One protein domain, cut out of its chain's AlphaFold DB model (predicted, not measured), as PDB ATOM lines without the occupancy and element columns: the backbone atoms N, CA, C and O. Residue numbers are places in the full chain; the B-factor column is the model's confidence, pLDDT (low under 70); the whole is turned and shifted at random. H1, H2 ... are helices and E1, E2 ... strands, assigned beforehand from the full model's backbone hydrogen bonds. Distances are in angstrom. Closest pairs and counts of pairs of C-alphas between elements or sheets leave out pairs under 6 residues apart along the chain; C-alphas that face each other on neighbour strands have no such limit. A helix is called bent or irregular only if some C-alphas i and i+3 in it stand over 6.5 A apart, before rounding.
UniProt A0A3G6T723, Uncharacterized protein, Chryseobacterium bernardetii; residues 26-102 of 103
ATOM      1  N   GLU A  26      11.963  -9.114  41.249       92.38
ATOM      2  CA  GLU A  26      12.899  -8.003  41.134       92.38
ATOM      3  C   GLU A  26      12.197  -6.699  40.747       92.38
ATOM      4  O   GLU A  26      11.203  -6.668  40.023       92.38
ATOM      5  N   LYS A  27      12.699  -5.577  41.269       90.62
ATOM      6  CA  LYS A  27      12.077  -4.250  41.065       90.62
ATOM      7  C   LYS A  27      12.890  -3.314  40.182       90.62
ATOM      8  O   LYS A  27      12.449  -2.202  39.915       90.62
ATOM      9  N   LYS A  28      14.108  -3.707  39.809       92.94
ATOM     10  CA  LYS A  28      15.053  -2.837  39.090       92.94
ATOM     11  C   LYS A  28      15.697  -3.532  37.908       92.94
ATOM     12  O   LYS A  28      15.839  -2.920  36.852       92.94
ATOM     13  N   PHE A  29      16.123  -4.771  38.103       95.56
ATOM     14  CA  PHE A  29      16.884  -5.508  37.117       95.56
ATOM     15  C   PHE A  29      16.678  -7.002  37.325       95.56
ATOM     16  O   PHE A  29      16.734  -7.450  38.467       95.56
ATOM     17  N   CYS A  30      16.488  -7.749  36.244       95.81
ATOM     18  CA  CYS A  30      16.605  -9.198  36.251       95.81
ATOM     19  C   CYS A  30      17.429  -9.670  35.051       95.81
ATOM     20  O   CYS A  30      17.487  -9.007  34.011       95.81
ATOM     21  N   GLU A  31      18.070 -10.818  35.228       96.38
ATOM     22  CA  GLU A  31      18.748 -11.557  34.173       96.38
ATOM     23  C   GLU A  31      18.148 -12.959  34.133       96.38
ATOM     24  O   GLU A  31      17.892 -13.550  35.186       96.38
ATOM     25  N   THR A  32      17.870 -13.466  32.938       96.44
ATOM     26  CA  THR A  32      17.305 -14.805  32.774       96.44
ATOM     27  C   THR A  32      17.756 -15.431  31.465       96.44
ATOM     28  O   THR A  32      17.950 -14.736  30.469       96.44
ATOM     29  N   GLU A  33      17.893 -16.751  31.467       96.81
ATOM     30  CA  GLU A  33      18.109 -17.546  30.265       96.81
ATOM     31  C   GLU A  33      16.803 -18.232  29.883       96.81
ATOM     32  O   GLU A  33      16.113 -18.793  30.736       96.81
ATOM     33  N   LEU A  34      16.452 -18.184  28.602       95.25
ATOM     34  CA  LEU A  34      15.237 -18.814  28.105       95.25
ATOM     35  C   LEU A  34      15.388 -19.270  26.660       95.25
ATOM     36  O   LEU A  34      16.208 -18.746  25.901       95.25
ATOM     37  N   THR A  35      14.549 -20.230  26.290       94.12
ATOM     38  CA  THR A  35      14.394 -20.665  24.905       94.12
ATOM     39  C   THR A  35      13.139 -20.015  24.341       94.12
ATOM     40  O   THR A  35      12.087 -20.041  24.974       94.12
ATOM     41  N   ILE A  36      13.234 -19.405  23.162       92.25
ATOM     42  CA  ILE A  36      12.060 -18.945  22.411       92.25
ATOM     43  C   ILE A  36      11.847 -19.804  21.176       92.25
ATOM     44  O   ILE A  36      12.776 -20.453  20.684       92.25
ATOM     45  N   CYS A  37      10.624 -19.739  20.646       87.94
ATOM     46  CA  CYS A  37      10.232 -20.434  19.424       87.94
ATOM     47  C   CYS A  37      10.340 -21.972  19.558       87.94
ATOM     48  O   CYS A  37      10.648 -22.662  18.595       87.94
ATOM     49  N   GLU A  38      10.099 -22.529  20.750       77.81
ATOM     50  CA  GLU A  38      10.242 -23.975  21.010       77.81
ATOM     51  C   GLU A  38       9.329 -24.853  20.137       77.81
ATOM     52  O   GLU A  38       9.761 -25.902  19.663       77.81
ATOM     53  N   ASP A  39       8.096 -24.407  19.873       75.56
ATOM     54  CA  ASP A  39       7.121 -25.127  19.037       75.56
ATOM     55  C   ASP A  39       7.336 -24.922  17.526       75.56
ATOM     56  O   ASP A  39       6.583 -25.433  16.690       75.56
ATOM     57  N   GLU A  40       8.358 -24.156  17.155       76.31
ATOM     58  CA  GLU A  40       8.613 -23.761  15.782       76.31
ATOM     59  C   GLU A  40       9.710 -24.611  15.141       76.31
ATOM     60  O   GLU A  40      10.409 -25.417  15.755       76.31
ATOM     61  N   LYS A  41       9.890 -24.419  13.835       86.56
ATOM     62  CA  LYS A  41      10.994 -25.046  13.086       86.56
ATOM     63  C   LYS A  41      12.371 -24.651  13.623       86.56
ATOM     64  O   LYS A  41      13.344 -25.340  13.340       86.56
ATOM     65  N   ILE A  42      12.440 -23.539  14.348       90.19
ATOM     66  CA  ILE A  42      13.662 -22.984  14.905       90.19
ATOM     67  C   ILE A  42      13.423 -22.604  16.348       90.19
ATOM     68  O   ILE A  42      12.524 -21.809  16.597       90.19
ATOM     69  N   SER A  43      14.298 -23.066  17.236       93.12
ATOM     70  CA  SER A  43      14.384 -22.598  18.616       93.12
ATOM     71  C   SER A  43      15.658 -21.784  18.833       93.12
ATOM     72  O   SER A  43      16.686 -22.028  18.193       93.12
ATOM     73  N   LEU A  44      15.591 -20.788  19.716       94.69
ATOM     74  CA  LEU A  44      16.724 -19.927  20.064       94.69
ATOM     75  C   LEU A  44      16.893 -19.888  21.575       94.69
ATOM     76  O   LEU A  44      15.953 -19.536  22.282       94.69
ATOM     77  N   ASN A  45      18.101 -20.168  22.045       96.38
ATOM     78  CA  ASN A  45      18.503 -19.997  23.432       96.38
ATOM     79  C   ASN A  45      19.113 -18.609  23.605       96.38
ATOM     80  O   ASN A  45      20.042 -18.232  22.880       96.38
ATOM     81  N   LEU A  46      18.596 -17.851  24.565       96.94
ATOM     82  CA  LEU A  46      18.937 -16.452  24.777       96.94
ATOM     83  C   LEU A  46      19.230 -16.191  26.252       96.94
ATOM     84  O   LEU A  46      18.570 -16.756  27.120       96.94
ATOM     85  N   SER A  47      20.147 -15.265  26.524       97.88
ATOM     86  CA  SER A  47      20.243 -14.579  27.813       97.88
ATOM     87  C   SER A  47      19.651 -13.176  27.672       97.88
ATOM     88  O   SER A  47      19.972 -12.438  26.735       97.88
ATOM     89  N   LEU A  48      18.737 -12.821  28.572       97.50
ATOM     90  CA  LEU A  48      18.075 -11.525  28.614       97.50
ATOM     91  C   LEU A  48      18.546 -10.732  29.826       97.50
ATOM     92  O   LEU A  48      18.419 -11.192  30.955       97.50
ATOM     93  N   GLU A  49      18.979  -9.494  29.595       97.75
ATOM     94  CA  GLU A  49      19.159  -8.496  30.651       97.75
ATOM     95  C   GLU A  49      18.007  -7.491  30.589       97.75
ATOM     96  O   GLU A  49      17.858  -6.763  29.599       97.75
ATOM     97  N   ILE A  50      17.208  -7.399  31.651       96.69
ATOM     98  CA  ILE A  50      15.983  -6.599  31.650       96.69
ATOM     99  C   ILE A  50      16.047  -5.563  32.759       96.69
ATOM    100  O   ILE A  50      16.127  -5.869  33.945       96.69
ATOM    101  N   SER A  51      15.976  -4.294  32.368       96.31
ATOM    102  CA  SER A  51      15.708  -3.197  33.292       96.31
ATOM    103  C   SER A  51      14.205  -3.094  33.514       96.31
ATOM    104  O   SER A  51      13.451  -2.982  32.549       96.31
ATOM    105  N   ILE A  52      13.785  -3.082  34.774       95.69
ATOM    106  CA  ILE A  52      12.376  -3.084  35.171       95.69
ATOM    107  C   ILE A  52      11.959  -1.666  35.558       95.69
ATOM    108  O   ILE A  52      12.666  -0.985  36.307       95.69
ATOM    109  N   ASP A  53      10.809  -1.225  35.052       93.44
ATOM    110  CA  ASP A  53      10.076  -0.100  35.620       93.44
ATOM    111  C   ASP A  53       9.059  -0.645  36.625       93.44
ATOM    112  O   ASP A  53       8.201  -1.459  36.278       93.44
ATOM    113  N   PHE A  54       9.190  -0.258  37.892       93.44
ATOM    114  CA  PHE A  54       8.293  -0.706  38.955       93.44
ATOM    115  C   PHE A  54       7.416   0.450  39.418       93.44
ATOM    116  O   PHE A  54       7.913   1.447  39.949       93.44
ATOM    117  N   HIS A  55       6.104   0.265  39.301       92.06
ATOM    118  CA  HIS A  55       5.112   1.165  39.863       92.06
ATOM    119  C   HIS A  55       4.328   0.460  40.981       92.06
ATOM    120  O   HIS A  55       3.728  -0.586  40.726       92.06
ATOM    121  N   PRO A  56       4.244   1.026  42.202       89.19
ATOM    122  CA  PRO A  56       3.546   0.395  43.327       89.19
ATOM    123  C   PRO A  56       2.091  -0.010  43.044       89.19
ATOM    124  O   PRO A  56       1.610  -0.974  43.628       89.19
ATOM    125  N   GLU A  57       1.406   0.719  42.160       92.44
ATOM    126  CA  GLU A  57      -0.006   0.485  41.813       92.44
ATOM    127  C   GLU A  57      -0.211  -0.308  40.511       92.44
ATOM    128  O   GLU A  57      -1.244  -0.953  40.363       92.44
ATOM    129  N   TYR A  58       0.747  -0.266  39.572       86.94
ATOM    130  CA  TYR A  58       0.598  -0.862  38.229       86.94
ATOM    131  C   TYR A  58       1.485  -2.094  38.009       86.94
ATOM    132  O   TYR A  58       1.401  -2.723  36.962       86.94
ATOM    133  N   GLY A  59       2.314  -2.456  38.992       90.69
ATOM    134  CA  GLY A  59       3.180  -3.627  38.925       90.69
ATOM    135  C   GLY A  59       4.520  -3.348  38.249       90.69
ATOM    136  O   GLY A  59       5.113  -2.279  38.421       90.69
ATOM    137  N   ARG A  60       5.035  -4.358  37.548       92.31
ATOM    138  CA  ARG A  60       6.338  -4.346  36.879       92.31
ATOM    139  C   ARG A  60       6.127  -4.297  35.373       92.31
ATOM    140  O   ARG A  60       5.171  -4.857  34.857       92.31
ATOM    141  N   SER A  61       7.037  -3.645  34.668       93.12
ATOM    142  CA  SER A  61       7.106  -3.734  33.215       93.12
ATOM    143  C   SER A  61       8.552  -3.678  32.743       93.12
ATOM    144  O   SER A  61       9.428  -3.105  33.401       93.12
ATOM    145  N   ALA A  62       8.824  -4.292  31.594       93.00
ATOM    146  CA  ALA A  62      10.133  -4.204  30.970       93.00
ATOM    147  C   ALA A  62      10.343  -2.789  30.408       93.00
ATOM    148  O   ALA A  62       9.611  -2.325  29.537       93.00
ATOM    149  N   LYS A  63      11.371  -2.097  30.901       92.19
ATOM    150  CA  LYS A  63      11.764  -0.761  30.430       92.19
ATOM    151  C   LYS A  63      12.776  -0.821  29.296       92.19
ATOM    152  O   LYS A  63      12.740  -0.013  28.371       92.19
ATOM    153  N   LYS A  64      13.757  -1.712  29.431       93.38
ATOM    154  CA  LYS A  64      14.837  -1.907  28.465       93.38
ATOM    155  C   LYS A  64      15.291  -3.350  28.523       93.38
ATOM    156  O   LYS A  64      15.572  -3.842  29.612       93.38
ATOM    157  N   THR A  65      15.464  -3.947  27.355       96.12
ATOM    158  CA  THR A  65      15.936  -5.318  27.198       96.12
ATOM    159  C   THR A  65      17.241  -5.304  26.420       96.12
ATOM    160  O   THR A  65      17.359  -4.608  25.409       96.12
ATOM    161  N   LYS A  66      18.234  -6.058  26.883       97.44
ATOM    162  CA  LYS A  66      19.313  -6.544  26.021       97.44
ATOM    163  C   LYS A  66      19.128  -8.035  25.820       97.44
ATOM    164  O   LYS A  66      18.693  -8.730  26.734       97.44
ATOM    165  N   VAL A  67      19.462  -8.488  24.624       97.56
ATOM    166  CA  VAL A  67      19.377  -9.888  24.230       97.56
ATOM    167  C   VAL A  67      20.775 -10.340  23.856       97.56
ATOM    168  O   VAL A  67      21.454  -9.655  23.089       97.56
ATOM    169  N   HIS A  68      21.172 -11.485  24.390       97.88
ATOM    170  CA  HIS A  68      22.404 -12.177  24.064       97.88
ATOM    171  C   HIS A  68      22.055 -13.529  23.459       97.88
ATOM    172  O   HIS A  68      21.396 -14.347  24.097       97.88
ATOM    173  N   TYR A  69      22.469 -13.754  22.216       97.00
ATOM    174  CA  TYR A  69      22.277 -15.044  21.565       97.00
ATOM    175  C   TYR A  69      23.264 -16.059  22.140       97.00
ATOM    176  O   TYR A  69      24.472 -15.811  22.149       97.00
ATOM    177  N   LEU A  70      22.757 -17.203  22.599       97.12
ATOM    178  CA  LEU A  70      23.581 -18.287  23.132       97.12
ATOM    179  C   LEU A  70      23.743 -19.393  22.091       97.12
ATOM    180  O   LEU A  70      24.862 -19.767  21.744       97.12
ATOM    181  N   SER A  71      22.625 -19.896  21.573       95.88
ATOM    182  CA  SER A  71      22.594 -20.911  20.523       95.88
ATOM    183  C   SER A  71      21.217 -20.980  19.871       95.88
ATOM    184  O   SER A  71      20.275 -20.298  20.278       95.88
ATOM    185  N   GLY A  72      21.093 -21.802  18.840       93.88
ATOM    186  CA  GLY A  72      19.842 -22.019  18.141       93.88
ATOM    187  C   GLY A  72      19.864 -23.355  17.427       93.88
ATOM    188  O   GLY A  72      20.932 -23.907  17.160       93.88
ATOM    189  N   TYR A  73      18.685 -23.881  17.136       92.94
ATOM    190  CA  TYR A  73      18.518 -25.212  16.572       92.94
ATOM    191  C   TYR A  73      17.459 -25.197  15.474       92.94
ATOM    192  O   TYR A  73      16.399 -24.601  15.657       92.94
ATOM    193  N   ASP A  74      17.735 -25.854  14.347       89.94
ATOM    194  CA  ASP A  74      16.770 -26.077  13.269       89.94
ATOM    195  C   ASP A  74      16.275 -27.523  13.314       89.94
ATOM    196  O   ASP A  74      16.985 -28.467  12.958       89.94
ATOM    197  N   SER A  75      15.018 -27.709  13.716       88.88
ATOM    198  CA  SER A  75      14.421 -29.039  13.844       88.88
ATOM    199  C   SER A  75      14.160 -29.723  12.500       88.88
ATOM    200  O   SER A  75      13.950 -30.936  12.464       88.88
ATOM    201  N   ARG A  76      14.192 -28.985  11.383       85.50
ATOM    202  CA  ARG A  76      13.997 -29.555  10.039       85.50
ATOM    203  C   ARG A  76      15.245 -30.246   9.524       85.50
ATOM    204  O   ARG A  76      15.131 -31.286   8.883       85.50
ATOM    205  N   GLU A  77      16.395 -29.642   9.793       86.19
ATOM    206  CA  GLU A  77      17.705 -30.167   9.405       86.19
ATOM    207  C   GLU A  77      18.317 -31.021  10.526       86.19
ATOM    208  O   GLU A  77      19.217 -31.811  10.271       86.19
ATOM    209  N   ASN A  78      17.761 -30.942  11.743       88.69
ATOM    210  CA  ASN A  78      18.232 -31.642  12.936       88.69
ATOM    211  C   ASN A  78      19.681 -31.254  13.291       88.69
ATOM    212  O   ASN A  78      20.514 -32.102  13.620       88.69
ATOM    213  N   GLU A  79      19.967 -29.955  13.194       90.00
ATOM    214  CA  GLU A  79      21.297 -29.361  13.339       90.00
ATOM    215  C   GLU A  79      21.232 -28.028  14.101       90.00
ATOM    216  O   GLU A  79      20.194 -27.365  14.169       90.00
ATOM    217  N   GLU A  80      22.364 -27.629  14.684       92.88
ATOM    218  CA  GLU A  80      22.519 -26.299  15.275       92.88
ATOM    219  C   GLU A  80      22.526 -25.214  14.190       92.88
ATOM    220  O   GLU A  80      22.996 -25.416  13.070       92.88
ATOM    221  N   LEU A  81      22.024 -24.029  14.534       91.19
ATOM    222  CA  LEU A  81      22.083 -22.873  13.652       91.19
ATOM    223  C   LEU A  81      23.511 -22.322  13.580       91.19
ATOM    224  O   LEU A  81      23.967 -21.621  14.485       91.19
ATOM    225  N   ASP A  82      24.183 -22.582  12.459       90.12
ATOM    226  CA  ASP A  82      25.479 -21.984  12.129       90.12
ATOM    227  C   ASP A  82      25.292 -20.548  11.610       90.12
ATOM    228  O   ASP A  82      25.144 -20.295  10.412       90.12
ATOM    229  N   LEU A  83      25.214 -19.597  12.545       90.44
ATOM    230  CA  LEU A  83      25.037 -18.175  12.258       90.44
ATOM    231  C   LEU A  83      26.361 -17.424  12.363       90.44
ATOM    232  O   LEU A  83      27.104 -17.537  13.338       90.44
ATOM    233  N   SER A  84      26.617 -16.551  11.394       94.38
ATOM    234  CA  SER A  84      27.757 -15.645  11.458       94.38
ATOM    235  C   SER A  84      27.584 -14.589  12.556       94.38
ATOM    236  O   SER A  84      26.478 -14.214  12.945       94.38
ATOM    237  N   ALA A  85      28.693 -13.991  12.998       95.25
ATOM    238  CA  ALA A  85      28.667 -12.918  13.997       95.25
ATOM    239  C   ALA A  85      27.829 -11.689  13.578       95.25
ATOM    240  O   ALA A  85      27.358 -10.938  14.431       95.25
ATOM    241  N   ILE A  86      27.663 -11.450  12.271       95.94
ATOM    242  CA  ILE A  86      26.814 -10.365  11.753       95.94
ATOM    243  C   ILE A  86      25.338 -10.719  11.943       95.94
ATOM    244  O   ILE A  86      24.556  -9.871  12.371       95.94
ATOM    245  N   GLU A  87      24.969 -11.964  11.656       95.06
ATOM    246  CA  GLU A  87      23.604 -12.470  11.802       95.06
ATOM    247  C   GLU A  87      23.194 -12.549  13.270       95.06
ATOM    248  O   GLU A  87      22.100 -12.113  13.617       95.06
ATOM    249  N   ILE A  88      24.104 -12.989  14.140       96.12
ATOM    250  CA  ILE A  88      23.900 -12.985  15.592       96.12
ATOM    251  C   ILE A  88      23.588 -11.569  16.087       96.12
ATOM    252  O   ILE A  88      22.544 -11.346  16.692       96.12
ATOM    253  N   LYS A  89      24.426 -10.578  15.751       96.88
ATOM    254  CA  LYS A  89      24.187  -9.178  16.146       96.88
ATOM    255  C   LYS A  89      22.874  -8.625  15.602       96.88
ATOM    256  O   LYS A  89      22.232  -7.798  16.249       96.88
ATOM    257  N   PHE A  90      22.501  -9.032  14.392       96.19
ATOM    258  CA  PHE A  90      21.223  -8.657  13.809       96.19
ATOM    259  C   PHE A  90      20.055  -9.238  14.615       96.19
ATOM    260  O   PHE A  90      19.139  -8.490  14.945       96.19
ATOM    261  N   ILE A  91      20.110 -10.524  14.978       94.88
ATOM    262  CA  ILE A  91      19.084 -11.199  15.786       94.88
ATOM    263  C   ILE A  91      18.991 -10.577  17.177       94.88
ATOM    264  O   ILE A  91      17.897 -10.212  17.592       94.88
ATOM    265  N   GLU A  92      20.112 -10.383  17.871       97.12
ATOM    266  CA  GLU A  92      20.137  -9.745  19.195       97.12
ATOM    267  C   GLU A  92      19.464  -8.371  19.165       97.12
ATOM    268  O   GLU A  92      18.600  -8.066  19.989       97.12
ATOM    269  N   LYS A  93      19.807  -7.551  18.162       96.88
ATOM    270  CA  LYS A  93      19.185  -6.241  17.979       96.88
ATOM    271  C   LYS A  93      17.691  -6.370  17.689       96.88
ATOM    272  O   LYS A  93      16.891  -5.712  18.349       96.88
ATOM    273  N   PHE A  94      17.316  -7.205  16.725       95.75
ATOM    274  CA  PHE A  94      15.923  -7.401  16.340       95.75
ATOM    275  C   PHE A  94      15.069  -7.847  17.531       95.75
ATOM    276  O   PHE A  94      14.042  -7.233  17.809       95.75
ATOM    277  N   LEU A  95      15.521  -8.850  18.283       95.62
ATOM    278  CA  LEU A  95      14.824  -9.341  19.466       95.62
ATOM    279  C   LEU A  95      14.759  -8.268  20.558       95.62
ATOM    280  O   LEU A  95      13.706  -8.086  21.154       95.62
ATOM    281  N   SER A  96      15.817  -7.479  20.774       95.88
ATOM    282  CA  SER A  96      15.774  -6.390  21.763       95.88
ATOM    283  C   SER A  96      14.718  -5.314  21.462       95.88
ATOM    284  O   SER A  96      14.242  -4.653  22.382       95.88
ATOM    285  N   GLU A  97      14.353  -5.144  20.188       94.75
ATOM    286  CA  GLU A  97      13.379  -4.151  19.717       94.75
ATOM    287  C   GLU A  97      11.954  -4.720  19.582       94.75
ATOM    288  O   GLU A  97      10.997  -3.950  19.627       94.75
ATOM    289  N   ASN A  98      11.806  -6.039  19.403       94.44
ATOM    290  CA  ASN A  98      10.533  -6.672  19.025       94.44
ATOM    291  C   ASN A  98      10.015  -7.713  20.031       94.44
ATOM    292  O   ASN A  98       8.850  -8.099  19.943       94.44
ATOM    293  N   LEU A  99      10.839  -8.168  20.979       94.19
ATOM    294  CA  LEU A  99      10.406  -9.101  22.016       94.19
ATOM    295  C   LEU A  99       9.467  -8.387  22.994       94.19
ATOM    296  O   LEU A  99       9.852  -7.431  23.668       94.19
ATOM    297  N   THR A 100       8.233  -8.870  23.084       94.44
ATOM    298  CA  THR A 100       7.282  -8.437  24.107       94.44
ATOM    299  C   THR A 100       7.556  -9.217  25.383       94.44
ATOM    300  O   THR A 100       7.478 -10.443  25.386       94.44
ATOM    301  N   ILE A 101       7.884  -8.505  26.460       94.19
ATOM    302  CA  ILE A 101       8.174  -9.103  27.763       94.19
ATOM    303  C   ILE A 101       7.049  -8.767  28.730       94.19
ATOM    304  O   ILE A 101       6.850  -7.596  29.066       94.19
ATOM    305  N   ASN A 102       6.370  -9.802  29.213       93.81
ATOM    306  CA  ASN A 102       5.421  -9.700  30.311       93.81
ATOM    307  C   ASN A 102       6.136 -10.077  31.615       93.81
ATOM    308  O   ASN A 102       6.805 -11.108  31.673       93.81
TER     309      ASN A 102
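This is residues 26 to 102 of the 103 residues of an uncharacterized protein of Chryseobacterium bernardetii (UniProt A0A3G6T723). A long, twisted sheet of three antiparallel strands, E1, E2 and E3, each of them bent, makes the length of the domain. After E3 the chain folds back, and the helix H1 and the very short strand E4 come in beside E3, at one edge of the sheet. The printed part has 77 residues with four named strands and one named helix, in the order E1, E2, E3, H1, E4; the sheet order is E1, E2, E3, and the class is mixed, helices and strands. The whole is loose, with a radius of gyration of the C-alphas of 14.3 A, and elongated, spanning 48 by 26 by 17 A.

E1, residues 29 to 36, and E2, residues 42 to 55, form a hairpin, antiparallel at 154 degrees between their directions. N 32 and O 48 are 3.1 A apart and N 46 and O 34 are 2.9 A apart, both within hydrogen-bond range. E2 and E3, residues 59 to 74, form a second hairpin, antiparallel at 168 degrees, with N 49 and O 66 at 3.0 A and N 61 and O 53 at 3.0 A, within hydrogen-bond range. E1, E2 and E3 make a meander, each strand the antiparallel neighbour of the one before. E1 and E3 are edge strands and E2 is the inner one. E1 bends by 59 degrees at residue 33, E2 by 64 degrees at residue 45 and E3 by 75 degrees at residue 64. Residues 73 to 74 of E3 also pair, antiparallel, with residues 79 to 80. H1, residues 85 to 98, is on the sheet, at the sheet's level with a height over the sheet of 2.0 A, beside the strands. The closest C-alphas of E3 and H1 are those of Val 67 and Glu 92, 5.1 A apart. In H1 every O i to N i+4 pair is within hydrogen-bond range. E2 and H1 are near each other. E4, residues 100 to 102, pairs with no named strand; its closest C-alpha to E3 is that of Ile 101, 6.2 A from that of Ala 62. H1 and E4 meet only through their link, and E4 is apart from E1 and E2.

E1 begins at C-alpha 29, (16.884, -5.508, 37.117), and is 20.5 A long. E2 is 35.8 A and E3 36.7 A; C-alpha 74, where E3 ends, is at (16.770, -26.077, 13.269). H1 measures 19.8 A. E4, 6.6 A long, ends at C-alpha 102, (5.421, -9.700, 30.311).

The two C-alphas farthest apart, those of Glu 57 and Glu 77, are 48.0 A apart. The printed part has no cut. The link from E3 to H1, of 10 residues, is short; the others are tight. The mean pLDDT of the printed part is 93.1, and no printed residue is under 70.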